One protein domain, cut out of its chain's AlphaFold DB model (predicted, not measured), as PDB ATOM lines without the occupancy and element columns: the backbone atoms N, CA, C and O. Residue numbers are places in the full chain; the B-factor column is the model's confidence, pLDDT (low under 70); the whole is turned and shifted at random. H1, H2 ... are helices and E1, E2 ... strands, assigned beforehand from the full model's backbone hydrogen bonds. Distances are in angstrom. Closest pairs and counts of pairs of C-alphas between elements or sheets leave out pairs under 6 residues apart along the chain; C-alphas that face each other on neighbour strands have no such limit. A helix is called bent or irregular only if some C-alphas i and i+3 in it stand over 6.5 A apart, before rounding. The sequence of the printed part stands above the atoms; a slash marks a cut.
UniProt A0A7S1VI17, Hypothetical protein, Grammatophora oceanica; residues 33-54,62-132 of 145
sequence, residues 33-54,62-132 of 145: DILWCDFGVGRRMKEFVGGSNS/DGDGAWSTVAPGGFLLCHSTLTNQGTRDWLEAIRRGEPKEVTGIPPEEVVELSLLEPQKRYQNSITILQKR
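AT A GLANCE: This is residues 33 to 54 and 62 to 132 of the 145 residues of the protein "Hypothetical protein" of Grammatophora oceanica (UniProt A0A7S1VI17). A twisted sheet of four strands has its helices gathered over one face, while its other face is bare of named helices. H2 and H3 are on the sheet, and H1 joins the helices into one cluster, touching H2, H3 and H4; the loop of the hairpin E3 and E4 lies at one end of the longest axis. The printed part has 93 residues, with four named helices and four named strands in the order E1 H1 H2 E2 H3 H4 E3 E4. The sheet is mixed, in the order E1 E2 E4 E3, and the class is mixed, helices and strands. The whole is compact, with a radius of gyration of the C-alphas of 12.3 A and spans of 39 by 27 by 23 A.

HOW THE PARTS SIT: Edge strand E1, residues 33 to 37, is parallel to E2, residues 70 to 79, at 21 degrees, with N 35 and O 75 2.8 A apart, within hydrogen-bond range. E2 bends by 122 degrees at residue 73. It is antiparallel to E4, residues 125 to 131, with N 76 to O 129 at 2.8 A. E4 forms a hairpin with edge strand E3, residues 110 to 116, with N 113 to O 128 at 2.9 A. E2, H3 (residues 85 to 95), H4 (residues 100 to 103) and E3 make a split strand-helix-strand unit, two strands running the same way with E4 between them; its crossover is right-handed. H3 is on the sheet at a height of 10.2 A, slantwise to the strands, at 36 degrees to E4 on the local plane. H2, residues 66 to 69, is on the same face at a height of 8.7 A. The hub, H1, residues 42 to 50, touches H3 at a steep tilt of 42 degrees, the same way; their closest C-alphas, of Gly 42 and Gly 86, are 4.5 A apart. H1 also touches H2, closest at the C-alphas of Val 49 and Ala 66, 4.5 A, and H4, at those of Lys 46 and Thr 103, 4.9 A. O i to N i+4 pairs are within hydrogen-bond range in 3 of 5 cases in H1 and 6 of 7 in H3; H2 and H4 are too short for such a pair.

IN THESE COORDINATES: E1 begins at C-alpha 33 (-28.163, 11.568, 7.194) and is 13.3 A long. H1 measures 14.2 A and is irregular, with C-alphas 43 and 46 7.7 A apart. H2 spans 5.6 A and E2 16.6 A. H3, 15.0 A, begins at C-alpha 85 (-16.327, 24.790, 27.985). H4 spans 5.1 A; E3 and E4 are 19.6 A each, and E4 ends at C-alpha 131 (-18.599, 10.678, 8.971).

THE WHOLE: The two C-alphas farthest apart, of Ser 54 and Gln 119, are 40.2 A apart. Residues 55 to 61 are not printed, and C-alphas 54 and 62 are 11.1 A apart across the cut. Of the links printed whole, none is long. The mean pLDDT of the printed part is 90.2, and residues 40 to 41, 52 to 54 and 62 to 63 are under 70.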
ATOM      1  N   ASP A  33     -28.931  10.644   8.043       97.19
ATOM      2  CA  ASP A  33     -28.163  11.568   7.194       97.19
ATOM      3  C   ASP A  33     -27.664  12.795   7.971       97.19
ATOM      4  O   ASP A  33     -26.540  13.261   7.780       97.19
ATOM      5  N   ILE A  34     -28.509  13.342   8.852       97.88
ATOM      6  CA  ILE A  34     -28.203  14.511   9.681       97.88
ATOM      7  C   ILE A  34     -28.748  14.279  11.087       97.88
ATOM      8  O   ILE A  34     -29.957  14.170  11.286       97.88
ATOM      9  N   LEU A  35     -27.857  14.277  12.075       96.00
ATOM     10  CA  LEU A  35     -28.196  14.237  13.491       96.00
ATOM     11  C   LEU A  35     -27.884  15.590  14.132       96.00
ATOM     12  O   LEU A  35     -26.726  15.991  14.217       96.00
ATOM     13  N   TRP A  36     -28.910  16.295  14.607       95.12
ATOM     14  CA  TRP A  36     -28.753  17.595  15.261       95.12
ATOM     15  C   TRP A  36     -28.796  17.465  16.787       95.12
ATOM     16  O   TRP A  36     -29.825  17.135  17.373       95.12
ATOM     17  N   CYS A  37     -27.687  17.786  17.442       91.31
ATOM     18  CA  CYS A  37     -27.524  17.771  18.887       91.31
ATOM     19  C   CYS A  37     -27.542  19.202  19.449       91.31
ATOM     20  O   CYS A  37     -26.524  19.901  19.476       91.31
ATOM     21  N   ASP A  38     -28.714  19.620  19.937       87.88
ATOM     22  CA  ASP A  38     -28.931  20.892  20.646       87.88
ATOM     23  C   ASP A  38     -29.588  20.677  22.011       87.88
ATOM     24  O   ASP A  38     -30.634  21.219  22.354       87.88
ATOM     25  N   PHE A  39     -28.957  19.836  22.813       74.12
ATOM     26  CA  PHE A  39     -29.228  19.768  24.238       74.12
ATOM     27  C   PHE A  39     -27.881  19.783  24.960       74.12
ATOM     28  O   PHE A  39     -26.858  19.409  24.393       74.12
ATOM     29  N   GLY A  40     -27.837  20.323  26.177       68.62
ATOM     30  CA  GLY A  40     -26.596  20.634  26.897       68.62
ATOM     31  C   GLY A  40     -25.833  19.407  27.411       68.62
ATOM     32  O   GLY A  40     -25.603  19.306  28.612       68.62
ATOM     33  N   VAL A  41     -25.433  18.488  26.528       67.56
ATOM     34  CA  VAL A  41     -24.709  17.248  26.858       67.56
ATOM     35  C   VAL A  41     -23.387  17.537  27.572       67.56
ATOM     36  O   VAL A  41     -22.987  16.796  28.472       67.56
ATOM     37  N   GLY A  42     -22.725  18.642  27.211       80.81
ATOM     38  CA  GLY A  42     -21.536  19.161  27.885       80.81
ATOM     39  C   GLY A  42     -20.453  18.096  28.045       80.81
ATOM     40  O   GLY A  42     -19.948  17.553  27.070       80.81
ATOM     41  N   ARG A  43     -20.115  17.755  29.292       82.56
ATOM     42  CA  ARG A  43     -19.065  16.766  29.604       82.56
ATOM     43  C   ARG A  43     -19.416  15.323  29.214       82.56
ATOM     44  O   ARG A  43     -18.540  14.469  29.255       82.56
ATOM     45  N   ARG A  44     -20.671  15.036  28.851       90.12
ATOM     46  CA  ARG A  44     -21.151  13.690  28.492       90.12
ATOM     47  C   ARG A  44     -21.177  13.431  26.983       90.12
ATOM     48  O   ARG A  44     -21.764  12.444  26.554       90.12
ATOM     49  N   MET A  45     -20.534  14.276  26.170       91.69
ATOM     50  CA  MET A  45     -20.480  14.075  24.715       91.69
ATOM     51  C   MET A  45     -19.903  12.710  24.322       91.69
ATOM     52  O   MET A  45     -20.491  12.038  23.483       91.69
ATOM     53  N   LYS A  46     -18.822  12.249  24.969       92.31
ATOM     54  CA  LYS A  46     -18.248  10.918  24.702       92.31
ATOM     55  C   LYS A  46     -19.264   9.795  24.905       92.31
ATOM     56  O   LYS A  46     -19.357   8.896  24.081       92.31
ATOM     57  N   GLU A  47     -20.017   9.848  26.001       90.81
ATOM     58  CA  GLU A  47     -21.030   8.841  26.338       90.81
ATOM     59  C   GLU A  47     -22.206   8.881  25.360       90.81
ATOM     60  O   GLU A  47     -22.673   7.841  24.911       90.81
ATOM     61  N   PHE A  48     -22.664  10.077  24.989       91.69
ATOM     62  CA  PHE A  48     -23.756  10.239  24.032       91.69
ATOM     63  C   PHE A  48     -23.373   9.742  22.632       91.69
ATOM     64  O   PHE A  48     -24.154   9.067  21.963       91.69
ATOM     65  N   VAL A  49     -22.159  10.073  22.191       92.88
ATOM     66  CA  VAL A  49     -21.693   9.794  20.833       92.88
ATOM     67  C   VAL A  49     -21.205   8.359  20.671       92.88
ATOM     68  O   VAL A  49     -21.598   7.703  19.708       92.88
ATOM     69  N   GLY A  50     -20.406   7.867  21.618       90.75
ATOM     70  CA  GLY A  50     -19.838   6.516  21.592       90.75
ATOM     71  C   GLY A  50     -20.692   5.445  22.273       90.75
ATOM     72  O   GLY A  50     -20.336   4.273  22.216       90.75
ATOM     73  N   GLY A  51     -21.793   5.827  22.928       86.88
ATOM     74  CA  GLY A  51     -22.645   4.920  23.693       86.88
ATOM     75  C   GLY A  51     -22.101   4.632  25.096       86.88
ATOM     76  O   GLY A  51     -20.922   4.822  25.412       86.88
ATOM     77  N   SER A  52     -22.988   4.174  25.976       65.81
ATOM     78  CA  SER A  52     -22.686   3.840  27.366       65.81
ATOM     79  C   SER A  52     -22.338   2.358  27.526       65.81
ATOM     80  O   SER A  52     -23.084   1.600  28.134       65.81
ATOM     81  N   ASN A  53     -21.163   1.945  27.047       52.84
ATOM     82  CA  ASN A  53     -20.533   0.711  27.522       52.84
ATOM     83  C   ASN A  53     -19.441   1.065  28.534       52.84
ATOM     84  O   ASN A  53     -18.273   1.256  28.208       52.84
ATOM     85  N   SER A  54     -19.853   1.181  29.794       43.09
ATOM     86  CA  SER A  54     -18.995   0.853  30.927       43.09
ATOM     87  C   SER A  54     -19.052  -0.666  31.125       43.09
ATOM     88  O   SER A  54     -19.737  -1.143  32.030       43.09
ATOM     89  N   ASP A  62     -18.466  -1.738  20.570       54.31
ATOM     90  CA  ASP A  62     -19.127  -0.618  19.899       54.31
ATOM     91  C   ASP A  62     -20.437  -0.290  20.620       54.31
ATOM     92  O   ASP A  62     -21.459  -0.943  20.410       54.31
ATOM     93  N   GLY A  63     -20.406   0.694  21.519       62.16
ATOM     94  CA  GLY A  63     -21.620   1.194  22.136       62.16
ATOM     95  C   GLY A  63     -22.531   1.733  21.038       62.16
ATOM     96  O   GLY A  63     -22.080   2.457  20.147       62.16
ATOM     97  N   ASP A  64     -23.816   1.390  21.098       80.31
ATOM     98  CA  ASP A  64     -24.831   1.949  20.208       80.31
ATOM     99  C   ASP A  64     -25.095   3.408  20.615       80.31
ATOM    100  O   ASP A  64     -26.110   3.725  21.220       80.31
ATOM    101  N   GLY A  65     -24.129   4.295  20.373       91.44
ATOM    102  CA  GLY A  65     -24.248   5.739  20.564       91.44
ATOM    103  C   GLY A  65     -24.648   6.459  19.282       91.44
ATOM    104  O   GLY A  65     -24.762   5.851  18.215       91.44
ATOM    105  N   ALA A  66     -24.799   7.779  19.368       93.50
ATOM    106  CA  ALA A  66     -25.196   8.619  18.239       93.50
ATOM    107  C   ALA A  66     -24.323   8.433  16.980       93.50
ATOM    108  O   ALA A  66     -24.837   8.497  15.867       93.50
ATOM    109  N   TRP A  67     -23.014   8.181  17.114       94.69
ATOM    110  CA  TRP A  67     -22.134   8.016  15.945       94.69
ATOM    111  C   TRP A  67     -22.452   6.766  15.115       94.69
ATOM    112  O   TRP A  67     -22.283   6.755  13.892       94.69
ATOM    113  N   SER A  68     -22.950   5.714  15.770       93.25
ATOM    114  CA  SER A  68     -23.295   4.448  15.114       93.25
ATOM    115  C   SER A  68     -24.512   4.576  14.190       93.25
ATOM    116  O   SER A  68     -24.632   3.833  13.216       93.25
ATOM    117  N   THR A  69     -25.396   5.543  14.449       94.50
ATOM    118  CA  THR A  69     -26.606   5.763  13.646       94.50
ATOM    119  C   THR A  69     -26.374   6.694  12.463       94.50
ATOM    120  O   THR A  69     -27.151   6.665  11.515       94.50
ATOM    121  N   VAL A  70     -25.317   7.514  12.490       95.69
ATOM    122  CA  VAL A  70     -24.974   8.402  11.370       95.69
ATOM    123  C   VAL A  70     -24.488   7.562  10.189       95.69
ATOM    124  O   VAL A  70     -23.582   6.734  10.335       95.69
ATOM    125  N   ALA A  71     -25.101   7.769   9.025       95.25
ATOM    126  CA  ALA A  71     -24.733   7.101   7.783       95.25
ATOM    127  C   ALA A  71     -23.325   7.520   7.310       95.25
ATOM    128  O   ALA A  71     -22.883   8.634   7.616       95.25
ATOM    129  N   PRO A  72     -22.600   6.689   6.540       95.06
ATOM    130  CA  PRO A  72     -21.391   7.128   5.845       95.06
ATOM    131  C   PRO A  72     -21.665   8.379   4.992       95.06
ATOM    132  O   PRO A  72     -22.583   8.398   4.175       95.06
ATOM    133  N   GLY A  73     -20.886   9.442   5.200       95.31
ATOM    134  CA  GLY A  73     -21.097  10.753   4.580       95.31
ATOM    135  C   GLY A  73     -22.066  11.679   5.306       95.31
ATOM    136  O   GLY A  73     -22.073  12.876   5.011       95.31
ATOM    137  N   GLY A  74     -22.842  11.146   6.250       96.38
ATOM    138  CA  GLY A  74     -23.776  11.894   7.079       96.38
ATOM    139  C   GLY A  74     -23.083  12.799   8.095       96.38
ATOM    140  O   GLY A  74     -21.858  12.783   8.267       96.38
ATOM    141  N   PHE A  75     -23.891  13.604   8.782       97.62
ATOM    142  CA  PHE A  75     -23.411  14.688   9.630       97.62
ATOM    143  C   PHE A  75     -23.974  14.623  11.051       97.62
ATOM    144  O   PHE A  75     -25.184  14.574  11.252       97.62
ATOM    145  N   LEU A  76     -23.095  14.733  12.048       96.69
ATOM    146  CA  LEU A  76     -23.448  15.052  13.430       96.69
ATOM    147  C   LEU A  76     -23.192  16.543  13.677       96.69
ATOM    148  O   LEU A  76     -22.060  17.020  13.616       96.69
ATOM    149  N   LEU A  77     -24.253  17.286  13.968       96.50
ATOM    150  CA  LEU A  77     -24.222  18.721  14.209       96.50
ATOM    151  C   LEU A  77     -24.325  18.967  15.708       96.50
ATOM    152  O   LEU A  77     -25.347  18.674  16.316       96.50
ATOM    153  N   CYS A  78     -23.276  19.512  16.313       94.00
ATOM    154  CA  CYS A  78     -23.233  19.802  17.741       94.00
ATOM    155  C   CYS A  78     -23.284  21.306  17.972       94.00
ATOM    156  O   CYS A  78     -22.430  22.060  17.500       94.00
ATOM    157  N   HIS A  79     -24.279  21.745  18.729       91.69
ATOM    158  CA  HIS A  79     -24.455  23.153  19.022       91.69
ATOM    159  C   HIS A  79     -23.595  23.626  20.206       91.69
ATOM    160  O   HIS A  79     -23.323  22.887  21.153       91.69
ATOM    161  N   SER A  80     -23.200  24.900  20.177       87.81
ATOM    162  CA  SER A  80     -22.431  25.601  21.221       87.81
ATOM    163  C   SER A  80     -21.065  24.998  21.564       87.81
ATOM    164  O   SER A  80     -20.545  25.223  22.655       87.81
ATOM    165  N   THR A  81     -20.457  24.243  20.656       90.00
ATOM    166  CA  THR A  81     -19.176  23.558  20.885       90.00
ATOM    167  C   THR A  81     -18.002  24.509  21.096       90.00
ATOM    168  O   THR A  81     -17.108  24.205  21.877       90.00
ATOM    169  N   LEU A  82     -17.981  25.677  20.443       92.75
ATOM    170  CA  LEU A  82     -16.855  26.611  20.562       92.75
ATOM    171  C   LEU A  82     -16.881  27.429  21.856       92.75
ATOM    172  O   LEU A  82     -15.834  27.920  22.284       92.75
ATOM    173  N   THR A  83     -18.064  27.595  22.446       89.19
ATOM    174  CA  THR A  83     -18.345  28.595  23.488       89.19
ATOM    175  C   THR A  83     -18.910  28.008  24.780       89.19
ATOM    176  O   THR A  83     -19.051  28.728  25.767       89.19
ATOM    177  N   ASN A  84     -19.184  26.704  24.815       89.31
ATOM    178  CA  ASN A  84     -19.439  25.949  26.036       89.31
ATOM    179  C   ASN A  84     -18.182  25.162  26.414       89.31
ATOM    180  O   ASN A  84     -17.780  24.281  25.665       89.31
ATOM    181  N   GLN A  85     -17.585  25.433  27.581       89.44
ATOM    182  CA  GLN A  85     -16.327  24.790  27.985       89.44
ATOM    183  C   GLN A  85     -16.397  23.254  27.960       89.44
ATOM    184  O   GLN A  85     -15.489  22.614  27.447       89.44
ATOM    185  N   GLY A  86     -17.483  22.660  28.470       85.38
ATOM    186  CA  GLY A  86     -17.604  21.201  28.548       85.38
ATOM    187  C   GLY A  86     -17.651  20.547  27.169       85.38
ATOM    188  O   GLY A  86     -16.994  19.537  26.942       85.38
ATOM    189  N   THR A  87     -18.385  21.153  26.237       90.88
ATOM    190  CA  THR A  87     -18.436  20.681  24.850       90.88
ATOM    191  C   THR A  87     -17.161  21.048  24.075       90.88
ATOM    192  O   THR A  87     -16.769  20.324  23.161       90.88
ATOM    193  N   ARG A  88     -16.482  22.143  24.450       93.88
ATOM    194  CA  ARG A  88     -15.233  22.605  23.832       93.88
ATOM    195  C   ARG A  88     -14.079  21.658  24.101       93.88
ATOM    196  O   ARG A  88     -13.347  21.344  23.171       93.88
ATOM    197  N   ASP A  89     -13.934  21.187  25.335       94.56
ATOM    198  CA  ASP A  89     -12.868  20.251  25.701       94.56
ATOM    199  C   ASP A  89     -12.962  18.958  24.875       94.56
ATOM    200  O   ASP A  89     -11.956  18.466  24.362       94.56
ATOM    201  N   TRP A  90     -14.188  18.460  24.677       94.62
ATOM    202  CA  TRP A  90     -14.471  17.321  23.803       94.62
ATOM    203  C   TRP A  90     -14.154  17.618  22.330       94.62
ATOM    204  O   TRP A  90     -13.472  16.825  21.686       94.62
ATOM    205  N   LEU A  91     -14.566  18.776  21.800       95.69
ATOM    206  CA  LEU A  91     -14.230  19.174  20.428       95.69
ATOM    207  C   LEU A  91     -12.711  19.256  20.208       95.69
ATOM    208  O   LEU A  91     -12.201  18.799  19.189       95.69
ATOM    209  N   GLU A  92     -11.974  19.836  21.152       97.00
ATOM    210  CA  GLU A  92     -10.518  19.933  21.041       97.00
ATOM    211  C   GLU A  92      -9.845  18.553  21.120       97.00
ATOM    212  O   GLU A  92      -8.795  18.363  20.512       97.00
ATOM    213  N   ALA A  93     -10.441  17.577  21.813       96.50
ATOM    214  CA  ALA A  93      -9.984  16.187  21.764       96.50
ATOM    215  C   ALA A  93     -10.164  15.575  20.361       96.50
ATOM    216  O   ALA A  93      -9.229  14.975  19.837       96.50
ATOM    217  N   ILE A  94     -11.300  15.816  19.698       96.56
ATOM    218  CA  ILE A  94     -11.504  15.392  18.300       96.56
ATOM    219  C   ILE A  94     -10.453  16.021  17.381       96.56
ATOM    220  O   ILE A  94      -9.821  15.321  16.596       96.56
ATOM    221  N   ARG A  95     -10.213  17.332  17.504       96.88
ATOM    222  CA  ARG A  95      -9.233  18.058  16.673       96.88
ATOM    223  C   ARG A  95      -7.806  17.548  16.813       96.88
ATOM    224  O   ARG A  95      -7.035  17.624  15.861       96.88
ATOM    225  N   ARG A  96      -7.443  17.066  18.002       97.69
ATOM    226  CA  ARG A  96      -6.134  16.454  18.253       97.69
ATOM    227  C   ARG A  96      -6.031  15.022  17.728       97.69
ATOM    228  O   ARG A  96      -4.940  14.464  17.771       97.69
ATOM    229  N   GLY A  97      -7.127  14.442  17.239       96.75
ATOM    230  CA  GLY A  97      -7.178  13.039  16.849       96.75
ATOM    231  C   GLY A  97      -7.044  12.105  18.052       96.75
ATOM    232  O   GLY A  97      -6.427  11.051  17.932       96.75
ATOM    233  N   GLU A  98      -7.563  12.508  19.217       97.06
ATOM    234  CA  GLU A  98      -7.604  11.632  20.391       97.06
ATOM    235  C   GLU A  98      -8.413  10.364  20.069       97.06
ATOM    236  O   GLU A  98      -9.355  10.411  19.268       97.06
ATOM    237  N   PRO A  99      -8.069   9.226  20.688       94.94
ATOM    238  CA  PRO A  99      -8.654   7.949  20.320       94.94
ATOM    239  C   PRO A  99     -10.129   7.852  20.744       94.94
ATOM    240  O   PRO A  99     -10.628   8.620  21.578       94.94
ATOM    241  N   LYS A 100     -10.838   6.877  20.165       92.25
ATOM    242  CA  LYS A 100     -12.285   6.667  20.344       92.25
ATOM    243  C   LYS A 100     -12.693   6.539  21.812       92.25
ATOM    244  O   LYS A 100     -13.780   6.965  22.191       92.25
ATOM    245  N   GLU A 101     -11.832   6.013  22.671       91.56
ATOM    246  CA  GLU A 101     -12.099   5.840  24.102       91.56
ATOM    247  C   GLU A 101     -12.253   7.190  24.820       91.56
ATOM    248  O   GLU A 101     -12.935   7.277  25.845       91.56
ATOM    249  N   VAL A 102     -11.659   8.254  24.267       92.75
ATOM    250  CA  VAL A 102     -11.722   9.627  24.784       92.75
ATOM    251  C   VAL A 102     -12.883  10.408  24.168       92.75
ATOM    252  O   VAL A 102     -13.557  11.169  24.865       92.75
ATOM    253  N   THR A 103     -13.132  10.242  22.869       93.81
ATOM    254  CA  THR A 103     -14.061  11.098  22.105       93.81
ATOM    255  C   THR A 103     -15.404  10.432  21.807       93.81
ATOM    256  O   THR A 103     -16.398  11.129  21.598       93.81
ATOM    257  N   GLY A 104     -15.455   9.102  21.792       92.69
ATOM    258  CA  GLY A 104     -16.560   8.304  21.262       92.69
ATOM    259  C   GLY A 104     -16.569   8.187  19.732       92.69
ATOM    260  O   GLY A 104     -17.466   7.544  19.197       92.69
ATOM    261  N   ILE A 105     -15.597   8.790  19.033       94.12
ATOM    262  CA  ILE A 105     -15.496   8.813  17.567       94.12
ATOM    263  C   ILE A 105     -14.090   8.357  17.153       94.12
ATOM    264  O   ILE A 105     -13.116   8.937  17.639       94.12
ATOM    265  N   PRO A 106     -13.944   7.369  16.253       93.94
ATOM    266  CA  PRO A 106     -12.636   7.024  15.705       93.94
ATOM    267  C   PRO A 106     -12.025   8.221  14.947       93.94
ATOM    268  O   PRO A 106     -12.704   8.809  14.097       93.94
ATOM    269  N   PRO A 107     -10.777   8.627  15.240       94.50
ATOM    270  CA  PRO A 107     -10.182   9.844  14.679       94.50
ATOM    271  C   PRO A 107     -10.043   9.812  13.148       94.50
ATOM    272  O   PRO A 107     -10.087  10.854  12.500       94.50
ATOM    273  N   GLU A 108      -9.915   8.630  12.554       93.25
ATOM    274  CA  GLU A 108      -9.846   8.405  11.109       93.25
ATOM    275  C   GLU A 108     -11.202   8.518  10.395       93.25
ATOM    276  O   GLU A 108     -11.247   8.642   9.171       93.25
ATOM    277  N   GLU A 109     -12.311   8.492  11.137       93.75
ATOM    278  CA  GLU A 109     -13.663   8.522  10.577       93.75
ATOM    279  C   GLU A 109     -14.282   9.916  10.535       93.75
ATOM    280  O   GLU A 109     -15.430  10.048  10.112       93.75
ATOM    281  N   VAL A 110     -13.588  10.965  10.978       95.50
ATOM    282  CA  VAL A 110     -14.219  12.270  11.193       95.50
ATOM    283  C   VAL A 110     -13.480  13.414  10.515       95.50
ATOM    284  O   VAL A 110     -12.266  13.562  10.610       95.50
ATOM    285  N   VAL A 111     -14.256  14.274   9.858       95.56
ATOM    286  CA  VAL A 111     -13.824  15.605   9.418       95.56
ATOM    287  C   VAL A 111     -14.712  16.636  10.102       95.56
ATOM    288  O   VAL A 111     -15.934  16.493  10.106       95.56
ATOM    289  N   GLU A 112     -14.108  17.673  10.685       96.56
ATOM    290  CA  GLU A 112     -14.834  18.719  11.411       96.56
ATOM    291  C   GLU A 112     -14.812  20.065  10.688       96.56
ATOM    292  O   GLU A 112     -13.808  20.459  10.092       96.56
ATOM    293  N   LEU A 113     -15.918  20.797  10.800       97.75
ATOM    294  CA  LEU A 113     -16.003  22.217  10.492       97.75
ATOM    295  C   LEU A 113     -16.777  22.921  11.600       97.75
ATOM    296  O   LEU A 113     -17.921  22.575  11.887       97.75
ATOM    297  N   SER A 114     -16.196  23.966  12.177       97.06
ATOM    298  CA  SER A 114     -16.856  24.773  13.202       97.06
ATOM    299  C   SER A 114     -17.206  26.167  12.688       97.06
ATOM    300  O   SER A 114     -16.358  26.872  12.144       97.06
ATOM    301  N   LEU A 115     -18.449  26.588  12.914       96.25
ATOM    302  CA  LEU A 115     -18.980  27.900  12.559       96.25
ATOM    303  C   LEU A 115     -19.296  28.679  13.839       96.25
ATOM    304  O   LEU A 115     -19.953  28.162  14.744       96.25
ATOM    305  N   LEU A 116     -18.832  29.926  13.915       95.44
ATOM    306  CA  LEU A 116     -19.088  30.840  15.028       95.44
ATOM    307  C   LEU A 116     -20.004  31.972  14.559       95.44
ATOM    308  O   LEU A 116     -19.730  32.632  13.560       95.44
ATOM    309  N   GLU A 117     -21.048  32.242  15.328       93.12
ATOM    310  CA  GLU A 117     -21.949  33.376  15.163       93.12
ATOM    311  C   GLU A 117     -21.640  34.437  16.237       93.12
ATOM    312  O   GLU A 117     -22.307  34.483  17.273       93.12
ATOM    313  N   PRO A 118     -20.648  35.324  16.037       90.12
ATOM    314  CA  PRO A 118     -20.162  36.223  17.092       90.12
ATOM    315  C   PRO A 118     -21.214  37.223  17.596       90.12
ATOM    316  O   PRO A 118     -21.057  37.792  18.671       90.12
ATOM    317  N   GLN A 119     -22.294  37.429  16.836       92.88
ATOM    318  CA  GLN A 119     -23.388  38.334  17.194       92.88
ATOM    319  C   GLN A 119     -24.367  37.731  18.216       92.88
ATOM    320  O   GLN A 119     -25.158  38.459  18.815       92.88
ATOM    321  N   LYS A 120     -24.343  36.407  18.433       88.94
ATOM    322  CA  LYS A 120     -25.192  35.732  19.423       88.94
ATOM    323  C   LYS A 120     -24.447  35.579  20.752       88.94
ATOM    324  O   LYS A 120     -23.290  35.167  20.797       88.94
ATOM    325  N   ARG A 121     -25.139  35.877  21.860       83.25
ATOM    326  CA  ARG A 121     -24.582  35.784  23.225       83.25
ATOM    327  C   ARG A 121     -24.508  34.349  23.758       83.25
ATOM    328  O   ARG A 121     -23.585  34.022  24.494       83.25
ATOM    329  N   TYR A 122     -25.483  33.522  23.408       82.56
ATOM    330  CA  TYR A 122     -25.575  32.109  23.777       82.56
ATOM    331  C   TYR A 122     -25.846  31.314  22.517       82.56
ATOM    332  O   TYR A 122     -26.369  31.895  21.564       82.56
ATOM    333  N   GLN A 123     -25.552  30.010  22.530       83.06
ATOM    334  CA  GLN A 123     -25.958  29.158  21.415       83.06
ATOM    335  C   GLN A 123     -25.461  29.715  20.070       83.06
ATOM    336  O   GLN A 123     -26.202  29.936  19.118       83.06
ATOM    337  N   ASN A 124     -24.181  30.081  20.072       90.38
ATOM    338  CA  ASN A 124     -23.575  30.962  19.082       90.38
ATOM    339  C   ASN A 124     -22.486  30.264  18.270       90.38
ATOM    340  O   ASN A 124     -21.634  30.919  17.683       90.38
ATOM    341  N   SER A 125     -22.471  28.938  18.274       93.81
ATOM    342  CA  SER A 125     -21.605  28.157  17.404       93.81
ATOM    343  C   SER A 125     -22.250  26.829  17.062       93.81
ATOM    344  O   SER A 125     -23.087  26.326  17.810       93.81
ATOM    345  N   ILE A 126     -21.824  26.257  15.948       94.81
ATOM    346  CA  ILE A 126     -22.147  24.894  15.554       94.81
ATOM    347  C   ILE A 126     -20.877  24.234  15.036       94.81
ATOM    348  O   ILE A 126     -20.151  24.828  14.242       94.81
ATOM    349  N   THR A 127     -20.599  23.015  15.483       96.19
ATOM    350  CA  THR A 127     -19.618  22.149  14.826       96.19
ATOM    351  C   THR A 127     -20.356  21.082  14.047       96.19
ATOM    352  O   THR A 127     -21.239  20.412  14.576       96.19
ATOM    353  N   ILE A 128     -19.964  20.930  12.793       97.81
ATOM    354  CA  ILE A 128     -20.402  19.896  11.873       97.81
ATOM    355  C   ILE A 128     -19.305  18.833  11.864       97.81
ATOM    356  O   ILE A 128     -18.160  19.139  11.535       97.81
ATOM    357  N   LEU A 129     -19.649  17.604  12.234       97.56
ATOM    358  CA  LEU A 129     -18.781  16.435  12.139       97.56
ATOM    359  C   LEU A 129     -19.316  15.540  11.029       97.56
ATOM    360  O   LEU A 129     -20.424  15.020  11.142       97.56
ATOM    361  N   GLN A 130     -18.554  15.378   9.954       97.31
ATOM    362  CA  GLN A 130     -18.918  14.493   8.856       97.31
ATOM    363  C   GLN A 130     -18.280  13.120   9.050       97.31
ATOM    364  O   GLN A 130     -17.069  13.033   9.272       97.31
ATOM    365  N   LYS A 131     -19.079  12.060   8.911       96.06
ATOM    366  CA  LYS A 131     -18.599  10.678   8.971       96.06
ATOM    367  C   LYS A 131     -17.950  10.278   7.645       96.06
ATOM    368  O   LYS A 131     -18.581  10.319   6.593       96.06
ATOM    369  N   ARG A 132     -16.684   9.876   7.694       93.50
ATOM    370  CA  ARG A 132     -15.822   9.483   6.565       93.50
ATOM    371  C   ARG A 132     -15.401   8.009   6.612       93.50
ATOM    372  O   ARG A 132     -14.440   7.615   5.956       93.50
TER     373      ARG A 132